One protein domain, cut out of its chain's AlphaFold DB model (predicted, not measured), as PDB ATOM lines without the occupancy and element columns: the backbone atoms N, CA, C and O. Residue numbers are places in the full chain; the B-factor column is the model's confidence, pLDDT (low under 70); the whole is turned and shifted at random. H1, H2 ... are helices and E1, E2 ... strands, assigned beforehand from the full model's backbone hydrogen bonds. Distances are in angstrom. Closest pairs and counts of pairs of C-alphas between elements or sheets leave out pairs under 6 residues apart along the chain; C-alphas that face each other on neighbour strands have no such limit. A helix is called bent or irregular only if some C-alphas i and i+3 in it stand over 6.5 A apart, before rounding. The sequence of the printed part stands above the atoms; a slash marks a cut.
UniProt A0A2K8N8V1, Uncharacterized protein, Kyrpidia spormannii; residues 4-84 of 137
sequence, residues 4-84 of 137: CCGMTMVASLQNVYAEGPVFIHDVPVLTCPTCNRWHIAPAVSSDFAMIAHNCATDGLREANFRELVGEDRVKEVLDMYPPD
ATOM      1  N   CYS A   4      37.712 -30.961  -9.788       86.31
ATOM      2  CA  CYS A   4      37.620 -30.401 -11.130       86.31
ATOM      3  C   CYS A   4      38.959 -30.593 -11.857       86.31
ATOM      4  O   CYS A   4      40.017 -30.522 -11.241       86.31
ATOM      5  N   CYS A   5      38.936 -30.869 -13.164       84.44
ATOM      6  CA  CYS A   5      40.149 -31.073 -13.976       84.44
ATOM      7  C   CYS A   5      41.126 -32.147 -13.440       84.44
ATOM      8  O   CYS A   5      42.313 -32.099 -13.744       84.44
ATOM      9  N   GLY A   6      40.631 -33.118 -12.660       83.44
ATOM     10  CA  GLY A   6      41.450 -34.185 -12.074       83.44
ATOM     11  C   GLY A   6      42.180 -33.811 -10.779       83.44
ATOM     12  O   GLY A   6      42.983 -34.607 -10.308       83.44
ATOM     13  N   MET A   7      41.900 -32.640 -10.193       81.19
ATOM     14  CA  MET A   7      42.461 -32.211  -8.907       81.19
ATOM     15  C   MET A   7      41.370 -31.787  -7.921       81.19
ATOM     16  O   MET A   7      40.248 -31.451  -8.314       81.19
ATOM     17  N   THR A   8      41.705 -31.819  -6.630       87.81
ATOM     18  CA  THR A   8      40.867 -31.266  -5.560       87.81
ATOM     19  C   THR A   8      40.789 -29.749  -5.705       87.81
ATOM     20  O   THR A   8      41.782 -29.094  -6.025       87.81
ATOM     21  N   MET A   9      39.598 -29.195  -5.509       91.81
ATOM     22  CA  MET A   9      39.388 -27.748  -5.521       91.81
ATOM     23  C   MET A   9      39.877 -27.118  -4.210       91.81
ATOM     24  O   MET A   9      39.897 -27.778  -3.173       91.81
ATOM     25  N   VAL A  10      40.262 -25.844  -4.257       91.31
ATOM     26  CA  VAL A  10      40.745 -25.089  -3.089       91.31
ATOM     27  C   VAL A  10      39.651 -24.186  -2.536       91.31
ATOM     28  O   VAL A  10      38.837 -23.670  -3.309       91.31
ATOM     29  N   ALA A  11      39.625 -23.992  -1.218       91.31
ATOM     30  CA  ALA A  11      38.661 -23.107  -0.570       91.31
ATOM     31  C   ALA A  11      39.210 -21.688  -0.378       91.31
ATOM     32  O   ALA A  11      40.371 -21.487  -0.023       91.31
ATOM     33  N   SER A  12      38.346 -20.697  -0.599       90.25
ATOM     34  CA  SER A  12      38.604 -19.281  -0.315       90.25
ATOM     35  C   SER A  12      37.299 -18.548   0.005       90.25
ATOM     36  O   SER A  12      36.208 -19.066  -0.245       90.25
ATOM     37  N   LEU A  13      37.409 -17.346   0.574       90.88
ATOM     38  CA  LEU A  13      36.278 -16.434   0.744       90.88
ATOM     39  C   LEU A  13      36.179 -15.514  -0.468       90.88
ATOM     40  O   LEU A  13      37.178 -14.927  -0.884       90.88
ATOM     41  N   GLN A  14      34.979 -15.379  -1.023       90.38
ATOM     42  CA  GLN A  14      34.705 -14.480  -2.140       90.38
ATOM     43  C   GLN A  14      33.391 -13.727  -1.941       90.38
ATOM     44  O   GLN A  14      32.481 -14.195  -1.259       90.38
ATOM     45  N   ASN A  15      33.283 -12.565  -2.583       91.94
ATOM     46  CA  ASN A  15      32.028 -11.824  -2.665       91.94
ATOM     47  C   ASN A  15      31.248 -12.303  -3.894       91.94
ATOM     48  O   ASN A  15      31.797 -12.361  -4.997       91.94
ATOM     49  N   VAL A  16      29.974 -12.645  -3.714       92.19
ATOM     50  CA  VAL A  16      29.150 -13.326  -4.719       92.19
ATOM     51  C   VAL A  16      27.847 -12.563  -4.945       92.19
ATOM     52  O   VAL A  16      27.175 -12.163  -3.998       92.19
ATOM     53  N   TYR A  17      27.457 -12.405  -6.210       91.00
ATOM     54  CA  TYR A  17      26.105 -11.973  -6.567       91.00
ATOM     55  C   TYR A  17      25.159 -13.175  -6.556       91.00
ATOM     56  O   TYR A  17      25.401 -14.161  -7.254       91.00
ATOM     57  N   ALA A  18      24.089 -13.093  -5.769       86.81
ATOM     58  CA  ALA A  18      23.011 -14.073  -5.805       86.81
ATOM     59  C   ALA A  18      22.048 -13.799  -6.978       86.81
ATOM     60  O   ALA A  18      22.185 -12.811  -7.701       86.81
ATOM     61  N   GLU A  19      21.049 -14.665  -7.173       75.25
ATOM     62  CA  GLU A  19      19.985 -14.419  -8.153       75.25
ATOM     63  C   GLU A  19      19.193 -13.151  -7.772       75.25
ATOM     64  O   GLU A  19      18.403 -13.152  -6.830       75.25
ATOM     65  N   GLY A  20      19.436 -12.048  -8.489       74.19
ATOM     66  CA  GLY A  20      18.854 -10.729  -8.213       74.19
ATOM     67  C   GLY A  20      19.918  -9.654  -7.935       74.19
ATOM     68  O   GLY A  20      21.053  -9.783  -8.387       74.19
ATOM     69  N   PRO A  21      19.573  -8.559  -7.229       83.19
ATOM     70  CA  PRO A  21      20.504  -7.469  -6.927       83.19
ATOM     71  C   PRO A  21      21.301  -7.674  -5.625       83.19
ATOM     72  O   PRO A  21      21.924  -6.724  -5.159       83.19
ATOM     73  N   VAL A  22      21.233  -8.858  -5.003       91.25
ATOM     74  CA  VAL A  22      21.831  -9.116  -3.685       91.25
ATOM     75  C   VAL A  22      23.309  -9.466  -3.837       91.25
ATOM     76  O   VAL A  22      23.663 -10.447  -4.496       91.25
ATOM     77  N   PHE A  23      24.164  -8.677  -3.196       93.31
ATOM     78  CA  PHE A  23      25.599  -8.892  -3.101       93.31
ATOM     79  C   PHE A  23      25.949  -9.445  -1.718       93.31
ATOM     80  O   PHE A  23      25.630  -8.832  -0.702       93.31
ATOM     81  N   ILE A  24      26.562 -10.627  -1.668       93.81
ATOM     82  CA  ILE A  24      26.869 -11.315  -0.413       93.81
ATOM     83  C   ILE A  24      28.384 -11.429  -0.259       93.81
ATOM     84  O   ILE A  24      29.061 -11.999  -1.113       93.81
ATOM     85  N   HIS A  25      28.903 -10.895   0.840       94.12
ATOM     86  CA  HIS A  25      30.323 -10.890   1.173       94.12
ATOM     87  C   HIS A  25      30.762 -12.145   1.917       94.12
ATOM     88  O   HIS A  25      29.951 -12.785   2.588       94.12
ATOM     89  N   ASP A  26      32.062 -12.444   1.849       93.56
ATOM     90  CA  ASP A  26      32.727 -13.492   2.636       93.56
ATOM     91  C   ASP A  26      32.077 -14.883   2.506       93.56
ATOM     92  O   ASP A  26      31.930 -15.621   3.481       93.56
ATOM     93  N   VAL A  27      31.674 -15.252   1.289       94.69
ATOM     94  CA  VAL A  27      31.061 -16.552   0.999       94.69
ATOM     95  C   VAL A  27      32.161 -17.593   0.766       94.69
ATOM     96  O   VAL A  27      33.013 -17.384  -0.102       94.69
ATOM     97  N   PRO A  28      32.148 -18.740   1.472       94.62
ATOM     98  CA  PRO A  28      33.043 -19.850   1.174       94.62
ATOM     99  C   PRO A  28      32.758 -20.438  -0.211       94.62
ATOM    100  O   PRO A  28      31.664 -20.943  -0.489       94.62
ATOM    101  N   VAL A  29      33.764 -20.412  -1.080       92.94
ATOM    102  CA  VAL A  29      33.698 -20.980  -2.427       92.94
ATOM    103  C   VAL A  29      34.819 -21.985  -2.646       92.94
ATOM    104  O   VAL A  29      35.903 -21.871  -2.075       92.94
ATOM    105  N   LEU A  30      34.552 -22.959  -3.511       93.06
ATOM    106  CA  LEU A  30      35.563 -23.848  -4.059       93.06
ATOM    107  C   LEU A  30      35.949 -23.366  -5.446       93.06
ATOM    108  O   LEU A  30      35.074 -23.179  -6.294       93.06
ATOM    109  N   THR A  31      37.250 -23.251  -5.697       90.38
ATOM    110  CA  THR A  31      37.804 -22.834  -6.989       90.38
ATOM    111  C   THR A  31      38.727 -23.914  -7.543       90.38
ATOM    112  O   THR A  31      39.552 -24.490  -6.836       90.38
ATOM    113  N   CYS A  32      38.586 -24.219  -8.832       87.69
ATOM    114  CA  CYS A  32      39.509 -25.096  -9.536       87.69
ATOM    115  C   CYS A  32      40.790 -24.321  -9.863       87.69
ATOM    116  O   CYS A  32      40.719 -23.371 -10.646       87.69
ATOM    117  N   PRO A  33      41.966 -24.743  -9.373       82.38
ATOM    118  CA  PRO A  33      43.210 -24.045  -9.666       82.38
ATOM    119  C   PRO A  33      43.588 -24.084 -11.160       82.38
ATOM    120  O   PRO A  33      44.355 -23.242 -11.622       82.38
ATOM    121  N   THR A  34      43.075 -25.042 -11.932       81.88
ATOM    122  CA  THR A  34      43.455 -25.225 -13.342       81.88
ATOM    123  C   THR A  34      42.615 -24.386 -14.301       81.88
ATOM    124  O   THR A  34      43.155 -23.758 -15.203       81.88
ATOM    125  N   CYS A  35      41.290 -24.404 -14.145       82.38
ATOM    126  CA  CYS A  35      40.364 -23.764 -15.087       82.38
ATOM    127  C   CYS A  35      39.598 -22.578 -14.491       82.38
ATOM    128  O   CYS A  35      38.747 -22.011 -15.172       82.38
ATOM    129  N   ASN A  36      39.853 -22.237 -13.223       82.00
ATOM    130  CA  ASN A  36      39.196 -21.166 -12.467       82.00
ATOM    131  C   ASN A  36      37.667 -21.291 -12.368       82.00
ATOM    132  O   ASN A  36      36.981 -20.348 -11.978       82.00
ATOM    133  N   ARG A  37      37.109 -22.465 -12.685       86.94
ATOM    134  CA  ARG A  37      35.704 -22.754 -12.408       86.94
ATOM    135  C   ARG A  37      35.502 -22.771 -10.902       86.94
ATOM    136  O   ARG A  37      36.245 -23.454 -10.199       86.94
ATOM    137  N   TRP A  38      34.473 -22.081 -10.441       91.56
ATOM    138  CA  TRP A  38      34.154 -21.995  -9.028       91.56
ATOM    139  C   TRP A  38      32.683 -22.304  -8.772       91.56
ATOM    140  O   TRP A  38      31.847 -22.257  -9.679       91.56
ATOM    141  N   HIS A  39      32.385 -22.660  -7.530       93.12
ATOM    142  CA  HIS A  39      31.028 -22.741  -7.015       93.12
ATOM    143  C   HIS A  39      31.029 -22.527  -5.501       93.12
ATOM    144  O   HIS A  39      32.050 -22.689  -4.836       93.12
ATOM    145  N   ILE A  40      29.862 -22.224  -4.943       94.56
ATOM    146  CA  ILE A  40      29.670 -22.110  -3.493       94.56
ATOM    147  C   ILE A  40      29.981 -23.452  -2.832       94.56
ATOM    148  O   ILE A  40      29.598 -24.503  -3.361       94.56
ATOM    149  N   ALA A  41      30.705 -23.437  -1.712       94.12
ATOM    150  CA  ALA A  41      31.075 -24.666  -1.027       94.12
ATOM    151  C   ALA A  41      29.803 -25.452  -0.631       94.12
ATOM    152  O   ALA A  41      28.871 -24.870  -0.068       94.12
ATOM    153  N   PRO A  42      29.717 -26.769  -0.913       93.69
ATOM    154  CA  PRO A  42      28.475 -27.522  -0.729       93.69
ATOM    155  C   PRO A  42      27.925 -27.452   0.699       93.69
ATOM    156  O   PRO A  42      26.713 -27.360   0.882       93.69
ATOM    157  N   ALA A  43      28.820 -27.422   1.690       93.62
ATOM    158  CA  ALA A  43      28.495 -27.359   3.113       93.62
ATOM    159  C   ALA A  43      27.731 -26.098   3.560       93.62
ATOM    160  O   ALA A  43      27.143 -26.121   4.638       93.62
ATOM    161  N   VAL A  44      27.740 -25.030   2.751       94.44
ATOM    162  CA  VAL A  44      27.055 -23.749   3.019       94.44
ATOM    163  C   VAL A  44      26.060 -23.363   1.925       94.44
ATOM    164  O   VAL A  44      25.480 -22.280   1.945       94.44
ATOM    165  N   SER A  45      25.845 -24.243   0.948       93.81
ATOM    166  CA  SER A  45      24.958 -23.978  -0.191       93.81
ATOM    167  C   SER A  45      23.515 -23.676   0.230       93.81
ATOM    168  O   SER A  45      22.889 -22.776  -0.330       93.81
ATOM    169  N   SER A  46      23.002 -24.378   1.246       93.88
ATOM    170  CA  SER A  46      21.675 -24.136   1.817       93.88
ATOM    171  C   SER A  46      21.594 -22.802   2.552       93.88
ATOM    172  O   SER A  46      20.629 -22.064   2.361       93.88
ATOM    173  N   ASP A  47      22.610 -22.479   3.354       94.94
ATOM    174  CA  ASP A  47      22.669 -21.227   4.111       94.94
ATOM    175  C   ASP A  47      22.716 -20.033   3.160       94.94
ATOM    176  O   ASP A  47      21.957 -19.078   3.310       94.94
ATOM    177  N   PHE A  48      23.539 -20.127   2.113       94.88
ATOM    178  CA  PHE A  48      23.633 -19.099   1.086       94.88
ATOM    179  C   PHE A  48      22.293 -18.879   0.381       94.88
ATOM    180  O   PHE A  48      21.856 -17.739   0.242       94.88
ATOM    181  N   ALA A  49      21.620 -19.956  -0.040       94.06
ATOM    182  CA  ALA A  49      20.327 -19.855  -0.711       94.06
ATOM    183  C   ALA A  49      19.261 -19.211   0.192       94.06
ATOM    184  O   ALA A  49      18.487 -18.371  -0.267       94.06
ATOM    185  N   MET A  50      19.254 -19.561   1.481       94.62
ATOM    186  CA  MET A  50      18.353 -18.968   2.469       94.62
ATOM    187  C   MET A  50      18.639 -17.476   2.674       94.62
ATOM    188  O   MET A  50      17.715 -16.668   2.646       94.62
ATOM    189  N   ILE A  51      19.908 -17.093   2.838       93.94
ATOM    190  CA  ILE A  51      20.312 -15.690   3.011       93.94
ATOM    191  C   ILE A  51      19.943 -14.870   1.775       93.94
ATOM    192  O   ILE A  51      19.352 -13.801   1.911       93.94
ATOM    193  N   ALA A  52      20.239 -15.380   0.578       93.31
ATOM    194  CA  ALA A  52      19.887 -14.728  -0.677       93.31
ATOM    195  C   ALA A  52      18.374 -14.500  -0.794       93.31
ATOM    196  O   ALA A  52      17.944 -13.398  -1.140       93.31
ATOM    197  N   HIS A  53      17.572 -15.515  -0.458       92.94
ATOM    198  CA  HIS A  53      16.116 -15.411  -0.459       92.94
ATOM    199  C   HIS A  53      15.620 -14.358   0.537       92.94
ATOM    200  O   HIS A  53      14.876 -13.462   0.147       92.94
ATOM    201  N   ASN A  54      16.083 -14.416   1.788       92.69
ATOM    202  CA  ASN A  54      15.683 -13.475   2.834       92.69
ATOM    203  C   ASN A  54      16.043 -12.032   2.453       92.69
ATOM    204  O   ASN A  54      15.197 -11.149   2.533       92.69
ATOM    205  N   CYS A  55      17.259 -11.798   1.949       92.25
ATOM    206  CA  CYS A  55      17.679 -10.470   1.504       92.25
ATOM    207  C   CYS A  55      16.805  -9.948   0.358       92.25
ATOM    208  O   CYS A  55      16.400  -8.787   0.373       92.25
ATOM    209  N   ALA A  56      16.478 -10.803  -0.616       89.75
ATOM    210  CA  ALA A  56      15.605 -10.431  -1.721       89.75
ATOM    211  C   ALA A  56      14.184 -10.085  -1.244       89.75
ATOM    212  O   ALA A  56      13.601  -9.112  -1.727       89.75
ATOM    213  N   THR A  57      13.641 -10.841  -0.286       90.62
ATOM    214  CA  THR A  57      12.321 -10.593   0.314       90.62
ATOM    215  C   THR A  57      12.294  -9.312   1.148       90.62
ATOM    216  O   THR A  57      11.336  -8.546   1.049       90.62
ATOM    217  N   ASP A  58      13.359  -9.040   1.902       90.94
ATOM    218  CA  ASP A  58      13.474  -7.870   2.778       90.94
ATOM    219  C   ASP A  58      13.922  -6.599   2.028       90.94
ATOM    220  O   ASP A  58      13.987  -5.510   2.601       90.94
ATOM    221  N   GLY A  59      14.226  -6.711   0.730       89.50
ATOM    222  CA  GLY A  59      14.696  -5.601  -0.101       89.50
ATOM    223  C   GLY A  59      16.134  -5.162   0.196       89.50
ATOM    224  O   GLY A  59      16.536  -4.062  -0.195       89.50
ATOM    225  N   LEU A  60      16.915  -6.010   0.869       90.50
ATOM    226  CA  LEU A  60      18.328  -5.789   1.156       90.50
ATOM    227  C   LEU A  60      19.171  -6.098  -0.084       90.50
ATOM    228  O   LEU A  60      18.969  -7.100  -0.766       90.50
ATOM    229  N   ARG A  61      20.135  -5.223  -0.378       90.00
ATOM    230  CA  ARG A  61      21.034  -5.370  -1.536       90.00
ATOM    231  C   ARG A  61      22.407  -5.911  -1.172       90.00
ATOM    232  O   ARG A  61      23.149  -6.292  -2.067       90.00
ATOM    233  N   GLU A  62      22.738  -5.935   0.110       92.38
ATOM    234  CA  GLU A  62      24.064  -6.282   0.602       92.38
ATOM    235  C   GLU A  62      23.935  -7.061   1.910       92.38
ATOM    236  O   GLU A  62      23.090  -6.729   2.746       92.38
ATOM    237  N   ALA A  63      24.739  -8.109   2.066       92.88
ATOM    238  CA  ALA A  63      24.796  -8.928   3.271       92.88
ATOM    239  C   ALA A  63      26.197  -9.516   3.457       92.88
ATOM    240  O   ALA A  63      26.905  -9.765   2.484       92.88
ATOM    241  N   ASN A  64      26.591  -9.800   4.696       94.31
ATOM    242  CA  ASN A  64      27.834 -10.508   4.985       94.31
ATOM    243  C   ASN A  64      27.524 -11.939   5.446       94.31
ATOM    244  O   ASN A  64      26.861 -12.150   6.460       94.31
ATOM    245  N   PHE A  65      27.991 -12.936   4.691       95.31
ATOM    246  CA  PHE A  65      27.727 -14.344   4.986       95.31
ATOM    247  C   PHE A  65      28.332 -14.771   6.327       95.31
ATOM    248  O   PHE A  65      27.677 -15.439   7.129       95.31
ATOM    249  N   ARG A  66      29.573 -14.348   6.592       92.38
ATOM    250  CA  ARG A  66      30.317 -14.675   7.812       92.38
ATOM    251  C   ARG A  66      29.657 -14.104   9.063       92.38
ATOM    252  O   ARG A  66      29.626 -14.785  10.083       92.38
ATOM    253  N   GLU A  67      29.091 -12.904   8.985       93.69
ATOM    254  CA  GLU A  67      28.349 -12.307  10.104       93.69
ATOM    255  C   GLU A  67      27.039 -13.047  10.399       93.69
ATOM    256  O   GLU A  67      26.676 -13.218  11.560       93.69
ATOM    257  N   LEU A  68      26.337 -13.512   9.360       94.06
ATOM    258  CA  LEU A  68      25.036 -14.172   9.499       94.06
ATOM    259  C   LEU A  68      25.140 -15.628   9.965       94.06
ATOM    260  O   LEU A  68      24.273 -16.103  10.698       94.06
ATOM    261  N   VAL A  69      26.177 -16.343   9.527       93.00
ATOM    262  CA  VAL A  69      26.362 -17.780   9.802       93.00
ATOM    263  C   VAL A  69      27.337 -18.029  10.960       93.00
ATOM    264  O   VAL A  69      27.293 -19.086  11.589       93.00
ATOM    265  N   GLY A  70      28.173 -17.044  11.288       93.81
ATOM    266  CA  GLY A  70      29.168 -17.110  12.352       93.81
ATOM    267  C   GLY A  70      30.559 -17.505  11.850       93.81
ATOM    268  O   GLY A  70      30.722 -18.344  10.960       93.81
ATOM    269  N   GLU A  71      31.583 -16.903  12.458       92.75
ATOM    270  CA  GLU A  71      32.987 -17.094  12.078       92.75
ATOM    271  C   GLU A  71      33.450 -18.548  12.232       92.75
ATOM    272  O   GLU A  71      34.084 -19.085  11.322       92.75
ATOM    273  N   ASP A  72      33.069 -19.214  13.327       93.69
ATOM    274  CA  ASP A  72      33.438 -20.611  13.586       93.69
ATOM    275  C   ASP A  72      32.941 -21.538  12.475       93.69
ATOM    276  O   ASP A  72      33.682 -22.390  11.987       93.69
ATOM    277  N   ARG A  73      31.711 -21.321  12.000       92.75
ATOM    278  CA  ARG A  73      31.115 -22.128  10.937       92.75
ATOM    279  C   ARG A  73      31.796 -21.896   9.592       92.75
ATOM    280  O   ARG A  73      32.016 -22.843   8.841       92.75
ATOM    281  N   VAL A  74      32.145 -20.649   9.282       92.94
ATOM    282  CA  VAL A  74      32.931 -20.329   8.083       92.94
ATOM    283  C   VAL A  74      34.296 -21.012   8.146       92.94
ATOM    284  O   VAL A  74      34.716 -21.628   7.169       92.94
ATOM    285  N   LYS A  75      34.959 -20.960   9.302       92.00
ATOM    286  CA  LYS A  75      36.260 -21.589   9.514       92.00
ATOM    287  C   LYS A  75      36.202 -23.109   9.375       92.00
ATOM    288  O   LYS A  75      37.008 -23.665   8.638       92.00
ATOM    289  N   GLU A  76      35.211 -23.761   9.984       93.94
ATOM    290  CA  GLU A  76      34.957 -25.199   9.809       93.94
ATOM    291  C   GLU A  76      34.854 -25.581   8.328       93.94
ATOM    292  O   GLU A  76      35.362 -26.620   7.913       93.94
ATOM    293  N   VAL A  77      34.200 -24.741   7.523       91.94
ATOM    294  CA  VAL A  77      34.015 -24.993   6.092       91.94
ATOM    295  C   VAL A  77      35.306 -24.827   5.311       91.94
ATOM    296  O   VAL A  77      35.580 -25.643   4.435       91.94
ATOM    297  N   LEU A  78      36.106 -23.811   5.627       90.75
ATOM    298  CA  LEU A  78      37.412 -23.617   4.999       90.75
ATOM    299  C   LEU A  78      38.383 -24.754   5.354       90.75
ATOM    300  O   LEU A  78      39.058 -25.260   4.463       90.75
ATOM    301  N   ASP A  79      38.385 -25.215   6.607       91.56
ATOM    302  CA  ASP A  79      39.278 -26.274   7.101       91.56
ATOM    303  C   ASP A  79      38.965 -27.669   6.508       91.56
ATOM    304  O   ASP A  79      39.793 -28.579   6.581       91.56
ATOM    305  N   MET A  80      37.793 -27.857   5.883       90.81
ATOM    306  CA  MET A  80      37.454 -29.093   5.159       90.81
ATOM    307  C   MET A  80      38.213 -29.260   3.837       90.81
ATOM    308  O   MET A  80      38.236 -30.362   3.281       90.81
ATOM    309  N   TYR A  81      38.813 -28.191   3.316       89.81
ATOM    310  CA  TYR A  81      39.418 -28.165   1.993       89.81
ATOM    311  C   TYR A  81      40.856 -27.651   2.054       89.81
ATOM    312  O   TYR A  81      41.215 -26.904   2.963       89.81
ATOM    313  N   PRO A  82      41.705 -28.013   1.076       85.44
ATOM    314  CA  PRO A  82      43.017 -27.401   0.966       85.44
ATOM    315  C   PRO A  82      42.874 -25.875   0.831       85.44
ATOM    316  O   PRO A  82      42.044 -25.416   0.031       85.44
ATOM    317  N   PRO A  83      43.661 -25.086   1.583       73.38
ATOM    318  CA  PRO A  83      43.664 -23.643   1.418       73.38
ATOM    319  C   PRO A  83      44.161 -23.292   0.016       73.38
ATOM    320  O   PRO A  83      45.026 -23.977  -0.540       73.38
ATOM    321  N   ASP A  84      43.645 -22.204  -0.555       71.19
ATOM    322  CA  ASP A  84      44.245 -21.655  -1.765       71.19
ATOM    323  C   ASP A  84      45.606 -21.037  -1.422       71.19
ATOM    324  O   ASP A  84      45.712 -19.892  -0.976       71.19
TER     325      ASP A  84
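What this domain is: This is residues 4 to 84 of the 137 residues of an uncharacterized protein of Kyrpidia spormannii (UniProt A0A2K8N8V1). What shape do these atoms make? A long, bent hairpin of E1 and E2 forms a strongly curving wall, with the short strands E3 and E4 beside the two ends of E2; H1 and H3 lie over the same face of it. How is it made up? The printed part has 81 residues and is of the mixed class, helices and strands; along the chain the strands E1, E2 and E3 are followed by the helix H1, then by the strand E4, then by the helices H2 and H3, and in the branched sheet E2 has three neighbours, with E1 and E3 antiparallel to it and E4 parallel to it. How large is it? It is compact, with a radius of gyration of the C-alphas of 12.8 A, yet elongated, spanning 41 by 26 by 16 A.

How they stand to each other: How do the strands pair? E1, residues 10 to 17, and E2, residues 23 to 31, form a hairpin at 149 degrees, with N 12 and O 29 within hydrogen-bond range at 3.1 A. On the other side of E2, E3, residues 38 to 40, is antiparallel beside residues 29 to 31, with N 30 and O 39 at 2.8 A, and E4, residues 62 to 64, is parallel beside residues 23 to 25, with N 25 and O 63 at 2.8 A. E1 E2 E3 is a meander, each strand the antiparallel neighbour of the one before. Where are the helices? H1, residues 42 to 58, is over E2 at a height over the sheet of 9.2 A, and its closest C-alphas to E2 are those of Val 44 and Pro 28, 7.4 A. H3, residues 71 to 79, is over E1 and E2 on the same face at 9.6 A, with the C-alphas of Leu 78 and Ala 11 closest to E1 at 5.7 A. H2, residues 65 to 69, only grazes the sheet with residues 65 to 67 and only just touches H1, with 3 pairs of C-alphas within 8 A, the closest those of Phe 65 and Phe 48, 7.4 A. What of their backbones? Every O i to N i+4 pair is within hydrogen-bond range in H2 and H3, and 11 of 13 in H1, which is irregular, with C-alphas 43 and 46 7.7 A apart.

Where its parts are: Where do the strands run? E1 begins at C-alpha 10, (40.745, -25.089, -3.089), is 20.0 A long and bends by 67 degrees at residue 13; E2 is 18.9 A long and bends by 79 degrees at residue 26. Where do the helices run? H1 is 25.0 A long, and H3 is 12.2 A long, ending at C-alpha 79, (39.278, -26.274, 7.101).

The domain as a whole: How far does it reach? The two C-alphas farthest apart, those of Gly 6 and Asp 58, are 41.2 A apart. Is it unbroken and sure? The printed part has no cut and no long link, and no printed residue has a pLDDT under 70.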